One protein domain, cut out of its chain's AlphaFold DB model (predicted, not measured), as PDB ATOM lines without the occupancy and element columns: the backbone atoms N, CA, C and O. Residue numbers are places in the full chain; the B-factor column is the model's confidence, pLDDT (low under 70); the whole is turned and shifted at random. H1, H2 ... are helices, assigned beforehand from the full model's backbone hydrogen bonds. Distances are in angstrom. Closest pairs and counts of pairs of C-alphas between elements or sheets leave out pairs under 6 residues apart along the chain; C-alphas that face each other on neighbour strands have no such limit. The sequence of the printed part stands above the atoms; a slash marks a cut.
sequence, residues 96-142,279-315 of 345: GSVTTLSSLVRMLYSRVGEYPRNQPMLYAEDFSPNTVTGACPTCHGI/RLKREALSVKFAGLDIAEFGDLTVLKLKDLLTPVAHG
ATOM      1  N   GLY A  96     -46.407  -5.521  68.900       85.69
ATOM      2  CA  GLY A  96     -47.621  -5.400  69.709       85.69
ATOM      3  C   GLY A  96     -48.867  -5.031  68.900       85.69
ATOM      4  O   GLY A  96     -49.939  -5.569  69.159       85.69
ATOM      5  N   SER A  97     -48.749  -4.160  67.888       82.00
ATOM      6  CA  SER A  97     -49.890  -3.811  67.027       82.00
ATOM      7  C   SER A  97     -50.239  -4.912  66.027       82.00
ATOM      8  O   SER A  97     -51.416  -5.127  65.769       82.00
ATOM      9  N   VAL A  98     -49.240  -5.614  65.480       82.19
ATOM     10  CA  VAL A  98     -49.468  -6.702  64.509       82.19
ATOM     11  C   VAL A  98     -50.094  -7.925  65.182       82.19
ATOM     12  O   VAL A  98     -50.959  -8.572  64.609       82.19
ATOM     13  N   THR A  99     -49.692  -8.220  66.416       84.88
ATOM     14  CA  THR A  99     -50.232  -9.339  67.210       84.88
ATOM     15  C   THR A  99     -51.501  -8.980  67.977       84.88
ATOM     16  O   THR A  99     -52.059  -9.831  68.660       84.88
ATOM     17  N   THR A 100     -51.954  -7.724  67.909       85.31
ATOM     18  CA  THR A 100     -53.053  -7.150  68.710       85.31
ATOM     19  C   THR A 100     -52.834  -7.146  70.230       85.31
ATOM     20  O   THR A 100     -53.684  -6.640  70.963       85.31
ATOM     21  N   LEU A 101     -51.670  -7.596  70.718       90.00
ATOM     22  CA  LEU A 101     -51.295  -7.543  72.137       90.00
ATOM     23  C   LEU A 101     -51.359  -6.120  72.695       90.00
ATOM     24  O   LEU A 101     -51.739  -5.925  73.847       90.00
ATOM     25  N   SER A 102     -51.062  -5.108  71.874       90.44
ATOM     26  CA  SER A 102     -51.177  -3.712  72.294       90.44
ATOM     27  C   SER A 102     -52.599  -3.337  72.713       90.44
ATOM     28  O   SER A 102     -52.764  -2.449  73.537       90.44
ATOM     29  N   SER A 103     -53.646  -3.992  72.205       91.56
ATOM     30  CA  SER A 103     -55.021  -3.766  72.668       91.56
ATOM     31  C   SER A 103     -55.227  -4.244  74.103       91.56
ATOM     32  O   SER A 103     -55.795  -3.506  74.904       91.56
ATOM     33  N   LEU A 104     -54.697  -5.419  74.446       93.25
ATOM     34  CA  LEU A 104     -54.766  -5.959  75.805       93.25
ATOM     35  C   LEU A 104     -53.957  -5.106  76.785       93.25
ATOM     36  O   LEU A 104     -54.449  -4.774  77.859       93.25
ATOM     37  N   VAL A 105     -52.754  -4.679  76.394       94.06
ATOM     38  CA  VAL A 105     -51.914  -3.805  77.228       94.06
ATOM     39  C   VAL A 105     -52.587  -2.448  77.457       94.06
ATOM     40  O   VAL A 105     -52.611  -1.952  78.578       94.06
ATOM     41  N   ARG A 106     -53.203  -1.853  76.429       95.94
ATOM     42  CA  ARG A 106     -53.955  -0.595  76.581       95.94
ATOM     43  C   ARG A 106     -55.138  -0.742  77.537       95.94
ATOM     44  O   ARG A 106     -55.381   0.149  78.346       95.94
ATOM     45  N   MET A 107     -55.852  -1.868  77.475       94.69
ATOM     46  CA  MET A 107     -56.912  -2.182  78.438       94.69
ATOM     47  C   MET A 107     -56.366  -2.362  79.858       94.69
ATOM     48  O   MET A 107     -56.972  -1.849  80.793       94.69
ATOM     49  N   LEU A 108     -55.225  -3.039  80.020       92.94
ATOM     50  CA  LEU A 108     -54.563  -3.215  81.315       92.94
ATOM     51  C   LEU A 108     -54.272  -1.859  81.972       92.94
ATOM     52  O   LEU A 108     -54.701  -1.633  83.099       92.94
ATOM     53  N   TYR A 109     -53.629  -0.932  81.254       95.88
ATOM     54  CA  TYR A 109     -53.332   0.410  81.775       95.88
ATOM     55  C   TYR A 109     -54.595   1.227  82.062       95.88
ATOM     56  O   TYR A 109     -54.664   1.899  83.084       95.88
ATOM     57  N   SER A 110     -55.616   1.123  81.205       95.12
ATOM     58  CA  SER A 110     -56.899   1.808  81.403       95.12
ATOM     59  C   SER A 110     -57.649   1.348  82.659       95.12
ATOM     60  O   SER A 110     -58.345   2.141  83.288       95.12
ATOM     61  N   ARG A 111     -57.548   0.061  83.018       91.88
ATOM     62  CA  ARG A 111     -58.366  -0.543  84.085       91.88
ATOM     63  C   ARG A 111     -57.630  -0.759  85.398       91.88
ATOM     64  O   ARG A 111     -58.256  -0.673  86.447       91.88
ATOM     65  N   VAL A 112     -56.344  -1.081  85.329       88.75
ATOM     66  CA  VAL A 112     -55.530  -1.522  86.473       88.75
ATOM     67  C   VAL A 112     -54.303  -0.622  86.664       88.75
ATOM     68  O   VAL A 112     -53.545  -0.806  87.609       88.75
ATOM     69  N   GLY A 113     -54.093   0.363  85.786       90.75
ATOM     70  CA  GLY A 113     -53.019   1.335  85.947       90.75
ATOM     71  C   GLY A 113     -53.174   2.171  87.220       90.75
ATOM     72  O   GLY A 113     -54.275   2.509  87.646       90.75
ATOM     73  N   GLU A 114     -52.047   2.529  87.815       93.25
ATOM     74  CA  GLU A 114     -51.925   3.475  88.911       93.25
ATOM     75  C   GLU A 114     -51.997   4.899  88.342       93.25
ATOM     76  O   GLU A 114     -51.102   5.345  87.617       93.25
ATOM     77  N   TYR A 115     -53.090   5.603  88.649       93.69
ATOM     78  CA  TYR A 115     -53.350   6.968  88.186       93.69
ATOM     79  C   TYR A 115     -52.868   8.021  89.197       93.69
ATOM     80  O   TYR A 115     -53.009   7.830  90.410       93.69
ATOM     81  N   PRO A 116     -52.389   9.190  88.733       93.44
ATOM     82  CA  PRO A 116     -52.205  10.353  89.595       93.44
ATOM     83  C   PRO A 116     -53.522  10.778  90.269       93.44
ATOM     84  O   PRO A 116     -54.579  10.755  89.642       93.44
ATOM     85  N   ARG A 117     -53.453  11.243  91.528       85.50
ATOM     86  CA  ARG A 117     -54.625  11.496  92.402       85.50
ATOM     87  C   ARG A 117     -55.751  12.347  91.794       85.50
ATOM     88  O   ARG A 117     -56.900  12.149  92.160       85.50
ATOM     89  N   ASN A 118     -55.431  13.279  90.894       88.94
ATOM     90  CA  ASN A 118     -56.392  14.227  90.312       88.94
ATOM     91  C   ASN A 118     -56.604  14.024  88.803       88.94
ATOM     92  O   ASN A 118     -57.058  14.937  88.116       88.94
ATOM     93  N   GLN A 119     -56.236  12.862  88.269       91.31
ATOM     94  CA  GLN A 119     -56.403  12.553  86.856       91.31
ATOM     95  C   GLN A 119     -57.633  11.653  86.653       91.31
ATOM     96  O   GLN A 119     -57.748  10.637  87.340       91.31
ATOM     97  N   PRO A 120     -58.551  11.981  85.723       90.94
ATOM     98  CA  PRO A 120     -59.648  11.083  85.392       90.94
ATOM     99  C   PRO A 120     -59.125   9.793  84.750       90.94
ATOM    100  O   PRO A 120     -58.066   9.775  84.117       90.94
ATOM    101  N   MET A 121     -59.904   8.717  84.879       92.00
ATOM    102  CA  MET A 121     -59.610   7.458  84.197       92.00
ATOM    103  C   MET A 121     -59.532   7.693  82.683       92.00
ATOM    104  O   MET A 121     -60.411   8.316  82.089       92.00
ATOM    105  N   LEU A 122     -58.475   7.162  82.077       95.44
ATOM    106  CA  LEU A 122     -58.263   7.175  80.632       95.44
ATOM    107  C   LEU A 122     -58.773   5.870  80.014       95.44
ATOM    108  O   LEU A 122     -58.671   4.806  80.631       95.44
ATOM    109  N   TYR A 123     -59.289   5.929  78.789       95.00
ATOM    110  CA  TYR A 123     -59.752   4.758  78.044       95.00
ATOM    111  C   TYR A 123     -58.612   4.129  77.231       95.00
ATOM    112  O   TYR A 123     -57.549   4.721  77.048       95.00
ATOM    113  N   ALA A 124     -58.808   2.911  76.719       93.31
ATOM    114  CA  ALA A 124     -57.772   2.169  75.990       93.31
ATOM    115  C   ALA A 124     -57.242   2.925  74.749       93.31
ATOM    116  O   ALA A 124     -56.122   2.709  74.279       93.31
ATOM    117  N   GLU A 125     -58.046   3.819  74.191       93.06
ATOM    118  CA  GLU A 125     -57.749   4.657  73.038       93.06
ATOM    119  C   GLU A 125     -56.760   5.768  73.391       93.06
ATOM    120  O   GLU A 125     -55.950   6.131  72.543       93.06
ATOM    121  N   ASP A 126     -56.767   6.265  74.629       96.50
ATOM    122  CA  ASP A 126     -55.825   7.281  75.116       96.50
ATOM    123  C   ASP A 126     -54.401   6.723  75.267       96.50
ATOM    124  O   ASP A 126     -53.417   7.456  75.221       96.50
ATOM    125  N   PHE A 127     -54.271   5.400  75.362       96.81
ATOM    126  CA  PHE A 127     -52.994   4.691  75.420       96.81
ATOM    127  C   PHE A 127     -52.497   4.219  74.043       96.81
ATOM    128  O   PHE A 127     -51.578   3.404  73.945       96.81
ATOM    129  N   SER A 128     -53.111   4.682  72.951       93.81
ATOM    130  CA  SER A 128     -52.719   4.307  71.592       93.81
ATOM    131  C   SER A 128     -51.969   5.437  70.882       93.81
ATOM    132  O   SER A 128     -52.517   6.524  70.712       93.81
ATOM    133  N   PRO A 129     -50.758   5.196  70.341       92.25
ATOM    134  CA  PRO A 129     -50.074   6.184  69.507       92.25
ATOM    135  C   PRO A 129     -50.690   6.290  68.100       92.25
ATOM    136  O   PRO A 129     -50.237   7.090  67.287       92.25
ATOM    137  N   ASN A 130     -51.696   5.466  67.782       90.00
ATOM    138  CA  ASN A 130     -52.373   5.451  66.485       90.00
ATOM    139  C   ASN A 130     -53.725   6.186  66.501       90.00
ATOM    140  O   ASN A 130     -54.363   6.286  65.457       90.00
ATOM    141  N   THR A 131     -54.163   6.695  67.653       90.62
ATOM    142  CA  THR A 131     -55.392   7.488  67.804       90.62
ATOM    143  C   THR A 131     -55.033   8.951  68.048       90.62
ATOM    144  O   THR A 131     -53.995   9.264  68.628       90.62
ATOM    145  N   VAL A 132     -55.899   9.877  67.635       90.56
ATOM    146  CA  VAL A 132     -55.703  11.314  67.915       90.56
ATOM    147  C   VAL A 132     -55.789  11.603  69.419       90.56
ATOM    148  O   VAL A 132     -55.120  12.502  69.931       90.56
ATOM    149  N   THR A 133     -56.598  10.828  70.140       93.25
ATOM    150  CA  THR A 133     -56.785  10.974  71.584       93.25
ATOM    151  C   THR A 133     -55.538  10.589  72.373       93.25
ATOM    152  O   THR A 133     -55.187  11.333  73.285       93.25
ATOM    153  N   GLY A 134     -54.819   9.528  71.987       93.94
ATOM    154  CA  GLY A 134     -53.630   9.063  72.709       93.94
ATOM    155  C   GLY A 134     -52.284   9.545  72.165       93.94
ATOM    156  O   GLY A 134     -51.321   9.698  72.920       93.94
ATOM    157  N   ALA A 135     -52.186   9.821  70.865       95.25
ATOM    158  CA  ALA A 135     -50.924  10.198  70.241       95.25
ATOM    159  C   ALA A 135     -50.380  11.538  70.759       95.25
ATOM    160  O   ALA A 135     -51.108  12.519  70.922       95.25
ATOM    161  N   CYS A 136     -49.057  11.604  70.928       95.38
ATOM    162  CA  CYS A 136     -48.361  12.857  71.211       95.38
ATOM    163  C   CYS A 136     -48.690  13.901  70.122       95.38
ATOM    164  O   CYS A 136     -48.513  13.596  68.936       95.38
ATOM    165  N   PRO A 137     -49.111  15.130  70.484       92.88
ATOM    166  CA  PRO A 137     -49.544  16.140  69.518       92.88
ATOM    167  C   PRO A 137     -48.403  16.661  68.638       92.88
ATOM    168  O   PRO A 137     -48.654  17.097  67.524       92.88
ATOM    169  N   THR A 138     -47.152  16.590  69.107       89.81
ATOM    170  CA  THR A 138     -45.988  17.122  68.382       89.81
ATOM    171  C   THR A 138     -45.471  16.168  67.309       89.81
ATOM    172  O   THR A 138     -45.178  16.589  66.199       89.81
ATOM    173  N   CYS A 139     -45.336  14.875  67.618       89.81
ATOM    174  CA  CYS A 139     -44.856  13.883  66.647       89.81
ATOM    175  C   CYS A 139     -45.978  13.033  66.040       89.81
ATOM    176  O   CYS A 139     -45.689  12.071  65.330       89.81
ATOM    177  N   HIS A 140     -47.240  13.294  66.388       89.75
ATOM    178  CA  HIS A 140     -48.414  12.537  65.942       89.75
ATOM    179  C   HIS A 140     -48.226  11.013  66.076       89.75
ATOM    180  O   HIS A 140     -48.430  10.263  65.123       89.75
ATOM    181  N   GLY A 141     -47.726  10.553  67.229       90.00
ATOM    182  CA  GLY A 141     -47.544   9.118  67.490       90.00
ATOM    183  C   GLY A 141     -46.344   8.445  66.812       90.00
ATOM    184  O   GLY A 141     -46.191   7.226  66.908       90.00
ATOM    185  N   ILE A 142     -45.478   9.206  66.132       89.38
ATOM    186  CA  ILE A 142     -44.259   8.687  65.486       89.38
ATOM    187  C   ILE A 142     -43.130   8.472  66.504       89.38
ATOM    188  O   ILE A 142     -42.341   7.546  66.363       89.38
ATOM    189  N   ARG A 279     -44.055   8.459  72.177       94.69
ATOM    190  CA  ARG A 279     -45.155   8.518  71.181       94.69
ATOM    191  C   ARG A 279     -46.539   8.918  71.712       94.69
ATOM    192  O   ARG A 279     -47.418   9.198  70.899       94.69
ATOM    193  N   LEU A 280     -46.740   8.990  73.022       96.69
ATOM    194  CA  LEU A 280     -48.032   9.253  73.659       96.69
ATOM    195  C   LEU A 280     -48.093  10.636  74.316       96.69
ATOM    196  O   LEU A 280     -47.067  11.298  74.505       96.69
ATOM    197  N   LYS A 281     -49.307  11.083  74.642       97.38
ATOM    198  CA  LYS A 281     -49.522  12.270  75.478       97.38
ATOM    199  C   LYS A 281     -49.021  12.048  76.909       97.38
ATOM    200  O   LYS A 281     -48.933  10.913  77.377       97.38
ATOM    201  N   ARG A 282     -48.695  13.137  77.614       95.94
ATOM    202  CA  ARG A 282     -48.111  13.075  78.966       95.94
ATOM    203  C   ARG A 282     -49.076  12.462  79.984       95.94
ATOM    204  O   ARG A 282     -48.621  11.751  80.867       95.94
ATOM    205  N   GLU A 283     -50.376  12.657  79.802       96.00
ATOM    206  CA  GLU A 283     -51.442  12.088  80.630       96.00
ATOM    207  C   GLU A 283     -51.502  10.558  80.522       96.00
ATOM    208  O   GLU A 283     -51.789   9.880  81.499       96.00
ATOM    209  N   ALA A 284     -51.213   9.980  79.356       97.25
ATOM    210  CA  ALA A 284     -51.133   8.525  79.224       97.25
ATOM    211  C   ALA A 284     -49.831   7.980  79.837       97.25
ATOM    212  O   ALA A 284     -49.824   6.907  80.433       97.25
ATOM    213  N   LEU A 285     -48.731   8.731  79.716       97.12
ATOM    214  CA  LEU A 285     -47.417   8.354  80.254       97.12
ATOM    215  C   LEU A 285     -47.296   8.535  81.777       97.12
ATOM    216  O   LEU A 285     -46.359   8.015  82.377       97.12
ATOM    217  N   SER A 286     -48.208   9.275  82.409       96.62
ATOM    218  CA  SER A 286     -48.260   9.414  83.868       96.62
ATOM    219  C   SER A 286     -48.890   8.204  84.560       96.62
ATOM    220  O   SER A 286     -48.679   8.034  85.759       96.62
ATOM    221  N   VAL A 287     -49.640   7.368  83.833       96.75
ATOM    222  CA  VAL A 287     -50.262   6.151  84.368       96.75
ATOM    223  C   VAL A 287     -49.241   5.023  84.367       96.75
ATOM    224  O   VAL A 287     -48.610   4.752  83.340       96.75
ATOM    225  N   LYS A 288     -49.085   4.357  85.513       96.00
ATOM    226  CA  LYS A 288     -48.058   3.332  85.713       96.00
ATOM    227  C   LYS A 288     -48.664   1.955  85.985       96.00
ATOM    228  O   LYS A 288     -49.712   1.844  86.598       96.00
ATOM    229  N   PHE A 289     -48.000   0.892  85.558       93.25
ATOM    230  CA  PHE A 289     -48.261  -0.477  85.992       93.25
ATOM    231  C   PHE A 289     -46.919  -1.096  86.373       93.25
ATOM    232  O   PHE A 289     -45.982  -1.073  85.576       93.25
ATOM    233  N   ALA A 290     -46.803  -1.593  87.604       90.38
ATOM    234  CA  ALA A 290     -45.534  -2.053  88.172       90.38
ATOM    235  C   ALA A 290     -44.415  -1.001  88.107       90.38
ATOM    236  O   ALA A 290     -43.264  -1.311  87.807       90.38
ATOM    237  N   GLY A 291     -44.768   0.267  88.346       90.81
ATOM    238  CA  GLY A 291     -43.838   1.398  88.281       90.81
ATOM    239  C   GLY A 291     -43.420   1.828  86.867       90.81
ATOM    240  O   GLY A 291     -42.684   2.803  86.734       90.81
ATOM    241  N   LEU A 292     -43.901   1.162  85.815       96.00
ATOM    242  CA  LEU A 292     -43.569   1.454  84.416       96.00
ATOM    243  C   LEU A 292     -44.734   2.152  83.724       96.00
ATOM    244  O   LEU A 292     -45.882   1.814  83.982       96.00
ATOM    245  N   ASP A 293     -44.468   3.126  82.853       97.12
ATOM    246  CA  ASP A 293     -45.507   3.588  81.926       97.12
ATOM    247  C   ASP A 293     -45.646   2.635  80.744       97.12
ATOM    248  O   ASP A 293     -44.810   1.763  80.508       97.12
ATOM    249  N   ILE A 294     -46.714   2.811  79.970       96.44
ATOM    250  CA  ILE A 294     -47.019   1.900  78.869       96.44
ATOM    251  C   ILE A 294     -45.918   1.852  77.799       96.44
ATOM    252  O   ILE A 294     -45.751   0.817  77.151       96.44
ATOM    253  N   ALA A 295     -45.159   2.936  77.603       95.06
ATOM    254  CA  ALA A 295     -44.052   2.937  76.655       95.06
ATOM    255  C   ALA A 295     -42.852   2.172  77.225       95.06
ATOM    256  O   ALA A 295     -42.319   1.304  76.545       95.06
ATOM    257  N   GLU A 296     -42.503   2.405  78.493       95.44
ATOM    258  CA  GLU A 296     -41.465   1.649  79.211       95.44
ATOM    259  C   GLU A 296     -41.781   0.149  79.259       95.44
ATOM    260  O   GLU A 296     -40.906  -0.681  79.021       95.44
ATOM    261  N   PHE A 297     -43.044  -0.209  79.501       94.94
ATOM    262  CA  PHE A 297     -43.534  -1.583  79.428       94.94
ATOM    263  C   PHE A 297     -43.395  -2.158  78.014       94.94
ATOM    264  O   PHE A 297     -42.974  -3.301  77.848       94.94
ATOM    265  N   GLY A 298     -43.727  -1.373  76.987       92.31
ATOM    266  CA  GLY A 298     -43.590  -1.767  75.584       92.31
ATOM    267  C   GLY A 298     -42.141  -1.961  75.120       92.31
ATOM    268  O   GLY A 298     -41.915  -2.734  74.190       92.31
ATOM    269  N   ASP A 299     -41.181  -1.306  75.778       92.00
ATOM    270  CA  ASP A 299     -39.743  -1.423  75.503       92.00
ATOM    271  C   ASP A 299     -39.088  -2.629  76.211       92.00
ATOM    272  O   ASP A 299     -37.928  -2.962  75.945       92.00
ATOM    273  N   LEU A 300     -39.814  -3.329  77.094       92.00
ATOM    274  CA  LEU A 300     -39.333  -4.563  77.709       92.00
ATOM    275  C   LEU A 300     -39.222  -5.702  76.687       92.00
ATOM    276  O   LEU A 300     -40.023  -5.855  75.765       92.00
ATOM    277  N   THR A 301     -38.242  -6.581  76.899       91.44
ATOM    278  CA  THR A 301     -38.166  -7.836  76.148       91.44
ATOM    279  C   THR A 301     -39.316  -8.761  76.544       91.44
ATOM    280  O   THR A 301     -39.801  -8.722  77.673       91.44
ATOM    281  N   VAL A 302     -39.708  -9.665  75.643       87.94
ATOM    282  CA  VAL A 302     -40.782 -10.641  75.910       87.94
ATOM    283  C   VAL A 302     -40.496 -11.492  77.154       87.94
ATOM    284  O   VAL A 302     -41.419 -11.810  77.897       87.94
ATOM    285  N   LEU A 303     -39.225 -11.817  77.425       91.81
ATOM    286  CA  LEU A 303     -38.829 -12.541  78.638       91.81
ATOM    287  C   LEU A 303     -39.081 -11.711  79.903       91.81
ATOM    288  O   LEU A 303     -39.732 -12.198  80.817       91.81
ATOM    289  N   LYS A 304     -38.678 -10.433  79.917       91.94
ATOM    290  CA  LYS A 304     -38.960  -9.535  81.050       91.94
ATOM    291  C   LYS A 304     -40.458  -9.313  81.251       91.94
ATOM    292  O   LYS A 304     -40.912  -9.231  82.383       91.94
ATOM    293  N   LEU A 305     -41.224  -9.231  80.161       90.94
ATOM    294  CA  LEU A 305     -42.683  -9.156  80.227       90.94
ATOM    295  C   LEU A 305     -43.287 -10.419  80.839       90.94
ATOM    296  O   LEU A 305     -44.177 -10.308  81.675       90.94
ATOM    297  N   LYS A 306     -42.801 -11.605  80.455       91.25
ATOM    298  CA  LYS A 306     -43.216 -12.868  81.072       91.25
ATOM    299  C   LYS A 306     -42.927 -12.844  82.572       91.25
ATOM    300  O   LYS A 306     -43.847 -13.054  83.347       91.25
ATOM    301  N   ASP A 307     -41.696 -12.527  82.965       91.44
ATOM    302  CA  ASP A 307     -41.288 -12.514  84.375       91.44
ATOM    303  C   ASP A 307     -42.119 -11.520  85.201       91.44
ATOM    304  O   ASP A 307     -42.532 -11.831  86.315       91.44
ATOM    305  N   LEU A 308     -42.435 -10.351  84.632       90.12
ATOM    306  CA  LEU A 308     -43.289  -9.344  85.264       90.12
ATOM    307  C   LEU A 308     -44.749  -9.806  85.407       90.12
ATOM    308  O   LEU A 308     -45.391  -9.540  86.422       90.12
ATOM    309  N   LEU A 309     -45.299 -10.460  84.379       90.12
ATOM    310  CA  LEU A 309     -46.719 -10.813  84.309       90.12
ATOM    311  C   LEU A 309     -47.046 -12.169  84.944       90.12
ATOM    312  O   LEU A 309     -48.196 -12.382  85.317       90.12
ATOM    313  N   THR A 310     -46.086 -13.083  85.082       91.75
ATOM    314  CA  THR A 310     -46.314 -14.408  85.677       91.75
ATOM    315  C   THR A 310     -46.865 -14.313  87.110       91.75
ATOM    316  O   THR A 310     -47.931 -14.884  87.344       91.75
ATOM    317  N   PRO A 311     -46.275 -13.538  88.043       88.19
ATOM    318  CA  PRO A 311     -46.847 -13.363  89.380       88.19
ATOM    319  C   PRO A 311     -48.250 -12.745  89.350       88.19
ATOM    320  O   PRO A 311     -49.125 -13.139  90.113       88.19
ATOM    321  N   VAL A 312     -48.506 -11.809  88.428       86.25
ATOM    322  CA  VAL A 312     -49.834 -11.195  88.237       86.25
ATOM    323  C   VAL A 312     -50.860 -12.243  87.814       86.25
ATOM    324  O   VAL A 312     -51.950 -12.298  88.377       86.25
ATOM    325  N   ALA A 313     -50.506 -13.099  86.855       87.06
ATOM    326  CA  ALA A 313     -51.368 -14.169  86.367       87.06
ATOM    327  C   ALA A 313     -51.671 -15.222  87.447       87.06
ATOM    328  O   ALA A 313     -52.737 -15.832  87.417       87.06
ATOM    329  N   HIS A 314     -50.762 -15.403  88.409       89.00
ATOM    330  CA  HIS A 314     -50.951 -16.269  89.574       89.00
ATOM    331  C   HIS A 314     -51.635 -15.573  90.766       89.00
ATOM    332  O   HIS A 314     -51.928 -16.229  91.760       89.00
ATOM    333  N   GLY A 315     -51.943 -14.274  90.670       83.25
ATOM    334  CA  GLY A 315     -52.581 -13.511  91.750       83.25
ATOM    335  C   GLY A 315     -51.634 -13.100  92.885       83.25
ATOM    336  O   GLY A 315     -52.091 -12.727  93.959       83.25
TER     337      GLY A 315
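Overview. This is residues 96 to 142 and 279 to 315 of the 345 residues of a protein of Agrobacterium sp. MS2 (UniProt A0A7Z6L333). With little regular structure, this flat slab has helix H1 between a loop-rich side, residues 113 to 142 with short H2, and H4 at the other end. Of 84 printed residues, 33 are in H1, H2, H3 and H4, in chain order: all helix, no named strand. It is compact, radius of gyration of the C-alphas 12.6 A, spanning 37 by 32 by 16 A.

Along the chain. H1, residues 101 to 112, runs 16.1 A from C-alpha 101 at (-51.295, -7.543, 72.137). H2 is 282 to 285, 4.9 A; H3 is 294 to 298, 6.0 A. H4, 302 to 313, runs 15.3 A to C-alpha 313 at (-51.368, -14.169, 86.367).

Arrangement. H1, with residues 105 to 109 alone, only just touches H3, 3 pairs of C-alphas within 8 A; the closest, Tyr 109 and Ile 294, are 7.1 A apart. H4 is apart from H1 and H2. Every O i to N i+4 pair is within hydrogen-bond range in H1 and H3, 6 of 8 in H4; H2 is too short.

Size, cuts and confidence. Residues 143 to 278 are not printed; C-alphas 142 and 279 are 5.8 A apart. No printed residue is under pLDDT 70.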